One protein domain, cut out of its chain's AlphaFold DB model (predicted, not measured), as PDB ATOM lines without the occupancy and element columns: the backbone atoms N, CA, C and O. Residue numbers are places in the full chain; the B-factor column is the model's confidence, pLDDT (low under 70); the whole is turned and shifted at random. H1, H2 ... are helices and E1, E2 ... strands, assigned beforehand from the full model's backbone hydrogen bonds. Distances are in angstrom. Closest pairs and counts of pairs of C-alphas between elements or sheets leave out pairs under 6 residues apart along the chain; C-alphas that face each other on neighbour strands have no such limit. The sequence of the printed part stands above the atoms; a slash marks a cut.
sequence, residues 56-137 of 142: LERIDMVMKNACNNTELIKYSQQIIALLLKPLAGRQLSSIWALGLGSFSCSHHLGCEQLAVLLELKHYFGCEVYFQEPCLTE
ATOM      1  N   LEU A  56     168.355 164.142 209.022       54.41
ATOM      2  CA  LEU A  56     167.142 163.635 208.366       54.41
ATOM      3  C   LEU A  56     167.484 162.836 207.099       54.41
ATOM      4  O   LEU A  56     166.952 161.759 206.886       54.41
ATOM      5  N   GLU A  57     168.488 163.281 206.347       53.53
ATOM      6  CA  GLU A  57     169.015 162.605 205.154       53.53
ATOM      7  C   GLU A  57     169.534 161.187 205.438       53.53
ATOM      8  O   GLU A  57     169.364 160.272 204.631       53.53
ATOM      9  N   ARG A  58     170.178 160.981 206.593       60.09
ATOM     10  CA  ARG A  58     170.661 159.661 207.008       60.09
ATOM     11  C   ARG A  58     169.503 158.772 207.448       60.09
ATOM     12  O   ARG A  58     169.565 157.571 207.193       60.09
ATOM     13  N   ILE A  59     168.454 159.345 208.045       62.12
ATOM     14  CA  ILE A  59     167.199 158.633 208.322       62.12
ATOM     15  C   ILE A  59     166.567 158.194 207.001       62.12
ATOM     16  O   ILE A  59     166.379 157.000 206.799       62.12
ATOM     17  N   ASP A  60     166.370 159.112 206.060       62.16
ATOM     18  CA  ASP A  60     165.774 158.836 204.751       62.16
ATOM     19  C   ASP A  60     166.536 157.780 203.957       62.16
ATOM     20  O   ASP A  60     165.937 156.905 203.338       62.16
ATOM     21  N   MET A  61     167.868 157.827 203.970       66.38
ATOM     22  CA  MET A  61     168.687 156.834 203.276       66.38
ATOM     23  C   MET A  61     168.549 155.445 203.907       66.38
ATOM     24  O   MET A  61     168.417 154.447 203.197       66.38
ATOM     25  N   VAL A  62     168.570 155.370 205.239       63.31
ATOM     26  CA  VAL A  62     168.365 154.116 205.974       63.31
ATOM     27  C   VAL A  62     166.970 153.559 205.700       63.31
ATOM     28  O   VAL A  62     166.824 152.366 205.448       63.31
ATOM     29  N   MET A  63     165.969 154.432 205.669       63.59
ATOM     30  CA  MET A  63     164.574 154.091 205.412       63.59
ATOM     31  C   MET A  63     164.387 153.587 203.985       63.59
ATOM     32  O   MET A  63     163.875 152.491 203.794       63.59
ATOM     33  N   LYS A  64     164.924 154.292 202.982       67.69
ATOM     34  CA  LYS A  64     164.925 153.833 201.583       67.69
ATOM     35  C   LYS A  64     165.585 152.468 201.424       67.69
ATOM     36  O   LYS A  64     165.082 151.636 200.679       67.69
ATOM     37  N   ASN A  65     166.695 152.209 202.111       66.38
ATOM     38  CA  ASN A  65     167.361 150.910 202.025       66.38
ATOM     39  C   ASN A  65     166.555 149.800 202.712       66.38
ATOM     40  O   ASN A  65     166.449 148.699 202.176       66.38
ATOM     41  N   ALA A  66     165.961 150.084 203.869       63.50
ATOM     42  CA  ALA A  66     165.191 149.106 204.624       63.50
ATOM     43  C   ALA A  66     163.829 148.789 203.974       63.50
ATOM     44  O   ALA A  66     163.441 147.625 203.932       63.50
ATOM     45  N   CYS A  67     163.162 149.774 203.364       64.19
ATOM     46  CA  CYS A  67     161.941 149.578 202.571       64.19
ATOM     47  C   CYS A  67     162.175 148.791 201.270       64.19
ATOM     48  O   CYS A  67     161.223 148.323 200.661       64.19
ATOM     49  N   ASN A  68     163.428 148.617 200.838       72.69
ATOM     50  CA  ASN A  68     163.779 147.750 199.709       72.69
ATOM     51  C   ASN A  68     164.216 146.338 200.152       72.69
ATOM     52  O   ASN A  68     164.505 145.486 199.311       72.69
ATOM     53  N   ASN A  69     164.276 146.068 201.462       76.25
ATOM     54  CA  ASN A  69     164.664 144.767 201.994       76.25
ATOM     55  C   ASN A  69     163.455 143.817 202.036       76.25
ATOM     56  O   ASN A  69     162.545 143.952 202.853       76.25
ATOM     57  N   THR A  70     163.467 142.813 201.159       77.44
ATOM     58  CA  THR A  70     162.369 141.852 200.981       77.44
ATOM     59  C   THR A  70     162.087 140.989 202.207       77.44
ATOM     60  O   THR A  70     160.934 140.623 202.428       77.44
ATOM     61  N   GLU A  71     163.091 140.672 203.024       79.44
ATOM     62  CA  GLU A  71     162.887 139.895 204.253       79.44
ATOM     63  C   GLU A  71     162.190 140.732 205.331       79.44
ATOM     64  O   GLU A  71     161.277 140.251 206.001       79.44
ATOM     65  N   LEU A  72     162.539 142.016 205.421       76.31
ATOM     66  CA  LEU A  72     161.871 142.982 206.294       76.31
ATOM     67  C   LEU A  72     160.403 143.183 205.903       76.31
ATOM     68  O   LEU A  72     159.534 143.156 206.771       76.31
ATOM     69  N   ILE A  73     160.122 143.299 204.601       77.12
ATOM     70  CA  ILE A  73     158.752 143.393 204.072       77.12
ATOM     71  C   ILE A  73     157.942 142.135 204.421       77.12
ATOM     72  O   ILE A  73     156.799 142.219 204.864       77.12
ATOM     73  N   LYS A  74     158.513 140.937 204.252       83.19
ATOM     74  CA  LYS A  74     157.817 139.693 204.632       83.19
ATOM     75  C   LYS A  74     157.530 139.649 206.130       83.19
ATOM     76  O   LYS A  74     156.458 139.209 206.540       83.19
ATOM     77  N   TYR A  75     158.480 140.093 206.947       83.69
ATOM     78  CA  TYR A  75     158.317 140.129 208.393       83.69
ATOM     79  C   TYR A  75     157.233 141.129 208.826       83.69
ATOM     80  O   TYR A  75     156.368 140.780 209.633       83.69
ATOM     81  N   SER A  76     157.201 142.335 208.249       83.44
ATOM     82  CA  SER A  76     156.151 143.321 208.536       83.44
ATOM     83  C   SER A  76     154.762 142.801 208.145       83.44
ATOM     84  O   SER A  76     153.820 142.921 208.929       83.44
ATOM     85  N   GLN A  77     154.637 142.111 207.006       84.94
ATOM     86  CA  GLN A  77     153.388 141.463 206.583       84.94
ATOM     87  C   GLN A  77     152.888 140.410 207.580       84.94
ATOM     88  O   GLN A  77     151.681 140.312 207.818       84.94
ATOM     89  N   GLN A  78     153.787 139.640 208.201       87.06
ATOM     90  CA  GLN A  78     153.403 138.685 209.247       87.06
ATOM     91  C   GLN A  78     152.835 139.399 210.477       87.06
ATOM     92  O   GLN A  78     151.809 138.978 211.011       87.06
ATOM     93  N   ILE A  79     153.456 140.504 210.901       86.94
ATOM     94  CA  ILE A  79     152.950 141.322 212.012       86.94
ATOM     95  C   ILE A  79     151.567 141.880 211.669       86.94
ATOM     96  O   ILE A  79     150.643 141.769 212.476       86.94
ATOM     97  N   ILE A  80     151.393 142.419 210.462       88.81
ATOM     98  CA  ILE A  80     150.104 142.927 209.984       88.81
ATOM     99  C   ILE A  80     149.035 141.833 210.063       88.81
ATOM    100  O   ILE A  80     147.976 142.051 210.650       88.81
ATOM    101  N   ALA A  81     149.323 140.636 209.547       88.81
ATOM    102  CA  ALA A  81     148.386 139.515 209.578       88.81
ATOM    103  C   ALA A  81     147.961 139.143 211.010       88.81
ATOM    104  O   ALA A  81     146.788 138.848 211.254       88.81
ATOM    105  N   LEU A  82     148.887 139.207 211.971       89.62
ATOM    106  CA  LEU A  82     148.594 138.976 213.387       89.62
ATOM    107  C   LEU A  82     147.715 140.080 213.992       89.62
ATOM    108  O   LEU A  82     146.867 139.787 214.836       89.62
ATOM    109  N   LEU A  83     147.889 141.329 213.557       87.25
ATOM    110  CA  LEU A  83     147.143 142.489 214.049       87.25
ATOM    111  C   LEU A  83     145.749 142.634 213.419       87.25
ATOM    112  O   LEU A  83     144.852 143.181 214.058       87.25
ATOM    113  N   LEU A  84     145.516 142.098 212.220       89.94
ATOM    114  CA  LEU A  84     144.218 142.193 211.540       89.94
ATOM    115  C   LEU A  84     143.068 141.572 212.339       89.94
ATOM    116  O   LEU A  84     141.983 142.143 212.424       89.94
ATOM    117  N   LYS A  85     143.299 140.408 212.951       87.44
ATOM    118  CA  LYS A  85     142.271 139.708 213.730       87.44
ATOM    119  C   LYS A  85     141.803 140.503 214.963       87.44
ATOM    120  O   LYS A  85     140.594 140.679 215.103       87.44
ATOM    121  N   PRO A  86     142.685 140.989 215.859       87.69
ATOM    122  CA  PRO A  86     142.263 141.785 217.014       87.69
ATOM    123  C   PRO A  86     141.751 143.187 216.647       87.69
ATOM    124  O   PRO A  86     140.992 143.770 217.422       87.69
ATOM    125  N   LEU A  87     142.140 143.728 215.488       87.81
ATOM    126  CA  LEU A  87     141.693 145.039 215.005       87.81
ATOM    127  C   LEU A  87     140.453 144.974 214.104       87.81
ATOM    128  O   LEU A  87     140.000 146.011 213.629       87.81
ATOM    129  N   ALA A  88     139.876 143.794 213.873       89.06
ATOM    130  CA  ALA A  88     138.729 143.638 212.986       89.06
ATOM    131  C   ALA A  88     137.568 144.576 213.379       89.06
ATOM    132  O   ALA A  88     137.092 144.566 214.516       89.06
ATOM    133  N   GLY A  89     137.125 145.400 212.424       87.81
ATOM    134  CA  GLY A  89     136.061 146.390 212.628       87.81
ATOM    135  C   GLY A  89     136.463 147.606 213.472       87.81
ATOM    136  O   GLY A  89     135.593 148.380 213.866       87.81
ATOM    137  N   ARG A  90     137.755 147.787 213.770       90.88
ATOM    138  CA  ARG A  90     138.298 148.930 214.510       90.88
ATOM    139  C   ARG A  90     139.291 149.689 213.639       90.88
ATOM    140  O   ARG A  90     139.994 149.099 212.826       90.88
ATOM    141  N   GLN A  91     139.378 150.995 213.859       88.25
ATOM    142  CA  GLN A  91     140.435 151.820 213.292       88.25
ATOM    143  C   GLN A  91     141.560 151.953 214.317       88.25
ATOM    144  O   GLN A  91     141.321 152.351 215.460       88.25
ATOM    145  N   LEU A  92     142.781 151.603 213.922       88.81
ATOM    146  CA  LEU A  92     143.964 151.848 214.735       88.81
ATOM    147  C   LEU A  92     144.345 153.325 214.590       88.81
ATOM    148  O   LEU A  92     144.640 153.770 213.490       88.81
ATOM    149  N   SER A  93     144.312 154.090 215.681       90.81
ATOM    150  CA  SER A  93     144.630 155.526 215.649       90.81
ATOM    151  C   SER A  93     146.119 155.806 215.832       90.81
ATOM    152  O   SER A  93     146.656 156.704 215.191       90.81
ATOM    153  N   SER A  94     146.793 155.040 216.695       91.38
ATOM    154  CA  SER A  94     148.200 155.267 217.021       91.38
ATOM    155  C   SER A  94     148.936 153.998 217.445       91.38
ATOM    156  O   SER A  94     148.378 153.180 218.180       91.38
ATOM    157  N   ILE A  95     150.216 153.903 217.091       88.44
ATOM    158  CA  ILE A  95     151.173 152.898 217.568       88.44
ATOM    159  C   ILE A  95     152.224 153.595 218.435       88.44
ATOM    160  O   ILE A  95     152.809 154.597 218.033       88.44
ATOM    161  N   TRP A  96     152.488 153.036 219.616       88.75
ATOM    162  CA  TRP A  96     153.550 153.484 220.516       88.75
ATOM    163  C   TRP A  96     154.618 152.400 220.593       88.75
ATOM    164  O   TRP A  96     154.354 151.302 221.082       88.75
ATOM    165  N   ALA A  97     155.812 152.706 220.103       85.06
ATOM    166  CA  ALA A  97     156.913 151.767 219.995       85.06
ATOM    167  C   ALA A  97     158.116 152.217 220.829       85.06
ATOM    168  O   ALA A  97     158.525 153.379 220.805       85.06
ATOM    169  N   LEU A  98     158.692 151.261 221.553       82.62
ATOM    170  CA  LEU A  98     159.952 151.406 222.271       82.62
ATOM    171  C   LEU A  98     161.022 150.666 221.463       82.62
ATOM    172  O   LEU A  98     160.909 149.455 221.271       82.62
ATOM    173  N   GLY A  99     162.025 151.386 220.966       76.19
ATOM    174  CA  GLY A  99     163.129 150.783 220.224       76.19
ATOM    175  C   GLY A  99     164.017 149.907 221.108       76.19
ATOM    176  O   GLY A  99     164.041 150.057 222.330       76.19
ATOM    177  N   LEU A 100     164.793 149.025 220.477       72.00
ATOM    178  CA  LEU A 100     165.879 148.272 221.116       72.00
ATOM    179  C   LEU A 100     167.190 148.591 220.385       72.00
ATOM    180  O   LEU A 100     167.323 148.301 219.199       72.00
ATOM    181  N   GLY A 101     168.159 149.165 221.099       64.50
ATOM    182  CA  GLY A 101     169.399 149.692 220.527       64.50
ATOM    183  C   GLY A 101     169.278 151.106 219.944       64.50
ATOM    184  O   GLY A 101     168.192 151.672 219.830       64.50
ATOM    185  N   SER A 102     170.430 151.692 219.608       64.44
ATOM    186  CA  SER A 102     170.490 153.002 218.950       64.44
ATOM    187  C   SER A 102     170.148 152.881 217.467       64.44
ATOM    188  O   SER A 102     170.686 152.005 216.787       64.44
ATOM    189  N   PHE A 103     169.324 153.791 216.948       63.75
ATOM    190  CA  PHE A 103     169.038 153.881 215.516       63.75
ATOM    191  C   PHE A 103     170.216 154.487 214.723       63.75
ATOM    192  O   PHE A 103     170.424 154.149 213.559       63.75
ATOM    193  N   SER A 104     171.033 155.340 215.353       57.34
ATOM    194  CA  SER A 104     172.198 155.977 214.716       57.34
ATOM    195  C   SER A 104     173.365 155.015 214.463       57.34
ATOM    196  O   SER A 104     174.260 155.306 213.657       57.34
ATOM    197  N   CYS A 105     173.376 153.875 215.156       56.94
ATOM    198  CA  CYS A 105     174.454 152.901 215.105       56.94
ATOM    199  C   CYS A 105     174.242 151.904 213.969       56.94
ATOM    200  O   CYS A 105     173.301 151.117 213.976       56.94
ATOM    201  N   SER A 106     175.202 151.849 213.048       53.22
ATOM    202  CA  SER A 106     175.234 150.895 211.931       53.22
ATOM    203  C   SER A 106     175.375 149.424 212.352       53.22
ATOM    204  O   SER A 106     175.239 148.539 211.515       53.22
ATOM    205  N   HIS A 107     175.674 149.151 213.625       55.50
ATOM    206  CA  HIS A 107     175.825 147.800 214.184       55.50
ATOM    207  C   HIS A 107     174.598 147.339 214.989       55.50
ATOM    208  O   HIS A 107     174.660 146.320 215.679       55.50
ATOM    209  N   HIS A 108     173.492 148.089 214.950       59.03
ATOM    210  CA  HIS A 108     172.281 147.791 215.709       59.03
ATOM    211  C   HIS A 108     171.053 147.686 214.802       59.03
ATOM    212  O   HIS A 108     170.926 148.396 213.811       59.03
ATOM    213  N   LEU A 109     170.118 146.823 215.204       63.38
ATOM    214  CA  LEU A 109     168.860 146.529 214.504       63.38
ATOM    215  C   LEU A 109     167.852 147.700 214.532       63.38
ATOM    216  O   LEU A 109     166.727 147.561 214.061       63.38
ATOM    217  N   GLY A 110     168.219 148.855 215.098       65.31
ATOM    218  CA  GLY A 110     167.312 149.992 215.285       65.31
ATOM    219  C   GLY A 110     166.767 150.561 213.970       65.31
ATOM    220  O   GLY A 110     165.631 151.023 213.922       65.31
ATOM    221  N   CYS A 111     167.537 150.477 212.881       65.81
ATOM    222  CA  CYS A 111     167.075 150.867 211.547       65.81
ATOM    223  C   CYS A 111     165.966 149.956 211.001       65.81
ATOM    224  O   CYS A 111     165.003 150.437 210.408       65.81
ATOM    225  N   GLU A 112     166.073 148.650 211.237       74.88
ATOM    226  CA  GLU A 112     165.089 147.659 210.800       74.88
ATOM    227  C   GLU A 112     163.763 147.838 211.552       74.88
ATOM    228  O   GLU A 112     162.688 147.704 210.972       74.88
ATOM    229  N   GLN A 113     163.827 148.239 212.827       78.50
ATOM    230  CA  GLN A 113     162.645 148.537 213.643       78.50
ATOM    231  C   GLN A 113     161.834 149.712 213.090       78.50
ATOM    232  O   GLN A 113     160.607 149.637 213.038       78.50
ATOM    233  N   LEU A 114     162.501 150.782 212.648       77.62
ATOM    234  CA  LEU A 114     161.823 151.929 212.039       77.62
ATOM    235  C   LEU A 114     161.146 151.562 210.718       77.62
ATOM    236  O   LEU A 114     160.028 152.004 210.470       77.62
ATOM    237  N   ALA A 115     161.780 150.715 209.908       77.75
ATOM    238  CA  ALA A 115     161.202 150.260 208.649       77.75
ATOM    239  C   ALA A 115     159.920 149.442 208.862       77.75
ATOM    240  O   ALA A 115     158.920 149.663 208.185       77.75
ATOM    241  N   VAL A 116     159.908 148.553 209.862       83.25
ATOM    242  CA  VAL A 116     158.681 147.838 210.250       83.25
ATOM    243  C   VAL A 116     157.598 148.819 210.696       83.25
ATOM    244  O   VAL A 116     156.442 148.686 210.306       83.25
ATOM    245  N   LEU A 117     157.954 149.822 211.500       86.50
ATOM    246  CA  LEU A 117     157.004 150.819 211.989       86.50
ATOM    247  C   LEU A 117     156.421 151.695 210.875       86.50
ATOM    248  O   LEU A 117     155.243 152.041 210.954       86.50
ATOM    249  N   LEU A 118     157.195 152.011 209.836       82.19
ATOM    250  CA  LEU A 118     156.688 152.676 208.635       82.19
ATOM    251  C   LEU A 118     155.661 151.828 207.893       82.19
ATOM    252  O   LEU A 118     154.587 152.321 207.567       82.19
ATOM    253  N   GLU A 119     155.972 150.555 207.645       84.06
ATOM    254  CA  GLU A 119     155.047 149.644 206.966       84.06
ATOM    255  C   GLU A 119     153.719 149.545 207.727       84.06
ATOM    256  O   GLU A 119     152.639 149.588 207.138       84.06
ATOM    257  N   LEU A 120     153.778 149.513 209.061       86.50
ATOM    258  CA  LEU A 120     152.585 149.543 209.905       86.50
ATOM    259  C   LEU A 120     151.851 150.892 209.828       86.50
ATOM    260  O   LEU A 120     150.622 150.902 209.739       86.50
ATOM    261  N   LYS A 121     152.577 152.021 209.835       88.44
ATOM    262  CA  LYS A 121     152.011 153.369 209.645       88.44
ATOM    263  C   LYS A 121     151.222 153.436 208.340       88.44
ATOM    264  O   LYS A 121     150.066 153.852 208.353       88.44
ATOM    265  N   HIS A 122     151.837 152.984 207.248       86.12
ATOM    266  CA  HIS A 122     151.261 152.985 205.911       86.12
ATOM    267  C   HIS A 122     150.037 152.069 205.829       86.12
ATOM    268  O   HIS A 122     148.969 152.504 205.405       86.12
ATOM    269  N   TYR A 123     150.161 150.824 206.298       89.12
ATOM    270  CA  TYR A 123     149.082 149.844 206.220       89.12
ATOM    271  C   TYR A 123     147.842 150.255 207.027       89.12
ATOM    272  O   TYR A 123     146.715 150.110 206.557       89.12
ATOM    273  N   PHE A 124     148.035 150.757 208.251       89.25
ATOM    274  CA  PHE A 124     146.928 151.107 209.145       89.25
ATOM    275  C   PHE A 124     146.470 152.566 209.029       89.25
ATOM    276  O   PHE A 124     145.430 152.905 209.596       89.25
ATOM    277  N   GLY A 125     147.215 153.426 208.325       86.94
ATOM    278  CA  GLY A 125     146.919 154.858 208.215       86.94
ATOM    279  C   GLY A 125     146.873 155.554 209.578       86.94
ATOM    280  O   GLY A 125     145.965 156.341 209.840       86.94
ATOM    281  N   CYS A 126     147.801 155.204 210.473       86.56
ATOM    282  CA  CYS A 126     147.781 155.605 211.881       86.56
ATOM    283  C   CYS A 126     148.999 156.456 212.264       86.56
ATOM    284  O   CYS A 126     149.994 156.491 211.546       86.56
ATOM    285  N   GLU A 127     148.949 157.139 213.406       87.88
ATOM    286  CA  GLU A 127     150.121 157.837 213.938       87.88
ATOM    287  C   GLU A 127     151.121 156.846 214.544       87.88
ATOM    288  O   GLU A 127     150.733 155.875 215.193       87.88
ATOM    289  N   VAL A 128     152.422 157.104 214.403       86.12
ATOM    290  CA  VAL A 128     153.455 156.279 215.041       86.12
ATOM    291  C   VAL A 128     154.365 157.133 215.911       86.12
ATOM    292  O   VAL A 128     155.044 158.045 215.437       86.12
ATOM    293  N   TYR A 129     154.399 156.781 217.193       83.75
ATOM    294  CA  TYR A 129     155.257 157.359 218.214       83.75
ATOM    295  C   TYR A 129     156.383 156.378 218.507       83.75
ATOM    296  O   TYR A 129     156.151 155.302 219.061       83.75
ATOM    297  N   PHE A 130     157.607 156.748 218.148       81.12
ATOM    298  CA  PHE A 130     158.791 155.940 218.412       81.12
ATOM    299  C   PHE A 130     159.657 156.601 219.481       81.12
ATOM    300  O   PHE A 130     159.980 157.789 219.406       81.12
ATOM    301  N   GLN A 131     160.051 155.815 220.477       78.25
ATOM    302  CA  GLN A 131     160.972 156.235 221.519       78.25
ATOM    303  C   GLN A 131     162.202 155.327 221.496       78.25
ATOM    304  O   GLN A 131     162.100 154.130 221.762       78.25
ATOM    305  N   GLU A 132     163.378 155.904 221.243       70.31
ATOM    306  CA  GLU A 132     164.643 155.186 221.398       70.31
ATOM    307  C   GLU A 132     164.831 154.717 222.855       70.31
ATOM    308  O   GLU A 132     164.477 155.439 223.804       70.31
ATOM    309  N   PRO A 133     165.403 153.522 223.068       67.00
ATOM    310  CA  PRO A 133     165.741 153.064 224.401       67.00
ATOM    311  C   PRO A 133     166.805 153.999 224.968       67.00
ATOM    312  O   PRO A 133     167.852 154.241 224.368       67.00
ATOM    313  N   CYS A 134     166.538 154.549 226.149       55.53
ATOM    314  CA  CYS A 134     167.589 155.216 226.897       55.53
ATOM    315  C   CYS A 134     168.566 154.129 227.326       55.53
ATOM    316  O   CYS A 134     168.174 153.323 228.162       55.53
ATOM    317  N   LEU A 135     169.798 154.142 226.805       52.88
ATOM    318  CA  LEU A 135     170.896 153.372 227.383       52.88
ATOM    319  C   LEU A 135     170.951 153.722 228.869       52.88
ATOM    320  O   LEU A 135     171.392 154.809 229.262       52.88
ATOM    321  N   THR A 136     170.410 152.848 229.706       46.88
ATOM    322  CA  THR A 136     170.590 152.984 231.142       46.88
ATOM    323  C   THR A 136     172.062 152.708 231.438       46.88
ATOM    324  O   THR A 136     172.727 151.986 230.700       46.88
ATOM    325  N   GLU A 137     172.621 153.283 232.506       48.06
ATOM    326  CA  GLU A 137     174.024 153.016 232.889       48.06
ATOM    327  C   GLU A 137     174.315 151.507 233.043       48.06
ATOM    328  O   GLU A 137     175.460 151.088 232.915       48.06
TER     329      GLU A 137
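AT A GLANCE: This is residues 56 to 137 of the 142 residues of the protein "SRR1 domain-containing protein" of Onchocerca ochengi (UniProt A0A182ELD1). One helix, H3, runs through the middle, with a short ribbon of two parallel strands, E1 and E2, over one side of it and two further helices, H1 and H2, packed on it away from the ribbon. H1 crosses H3 near its beginning with its own last part, while H2 stands steeply to H3 along a longer contact. The printed part has 82 residues, with three named helices and two named strands in the order H1, H2, E1, H3, E2; the sheet's order is E1, E2, parallel, and the class is mostly helix. The whole is compact, with a radius of gyration of the C-alphas of 13.4 A and spans of 41 by 31 by 20 A.

HOW THE PARTS SIT: H1, residues 56 to 66, touches H3, residues 110 to 124, which meets it with residues 111 to 115 alone. The closest C-alphas are those of Ala 66 and Ala 115, 5.8 A apart, and the two lines are about perpendicular at 78 degrees. H2, residues 70 to 84, is close to H1 but not clearly touching it: the closest C-alphas, of Ala 66 and Leu 72, are 7.2 A apart. H2 touches H3 at a steep tilt of 48 degrees, the same way, and their closest C-alphas, of Ser 76 and Val 116, are 5.5 A apart. E1, residues 94 to 98, and E2, residues 127 to 131, are parallel neighbours at 14 degrees; N 95 and O 127 are 2.8 A apart and N 131 and O 97 are 2.9 A apart, both within hydrogen-bond range. E1, H3 and E2 form a strand-helix-strand unit, two parallel neighbour strands with a helix between them along the chain, and its crossover is right-handed. The closest C-alphas of H3 and E2 are those of Lys 121 and Val 128, 6.3 A apart. H1 is apart from E1 and E2, and H2 is apart from E2. In H1, H2 and H3 every O i to N i+4 pair is within hydrogen-bond range.

IN THESE COORDINATES: H1 begins at C-alpha 56, (167.142, 163.635, 208.366), and is 15.1 A long from first to last C-alpha. H2 measures 21.0 A and H3 21.3 A; H3 begins at C-alpha 110, (167.312, 149.992, 215.285). E1 spans 13.4 A and E2 13.3 A, with E2 ending at C-alpha 131, (160.972, 156.235, 221.519).

THE WHOLE: The C-alphas of Gly 89 and Glu 137 are the two farthest apart, 43.5 A. The printed part has no cut. The link from E1 to H3, 11 residues, is long; those from H1 to H2 and from H3 to E2 are tight. The model's mean pLDDT is 76.0 over the printed part, and it is under 70 at residues 56 to 67, 101 to 111 and 133 to 137.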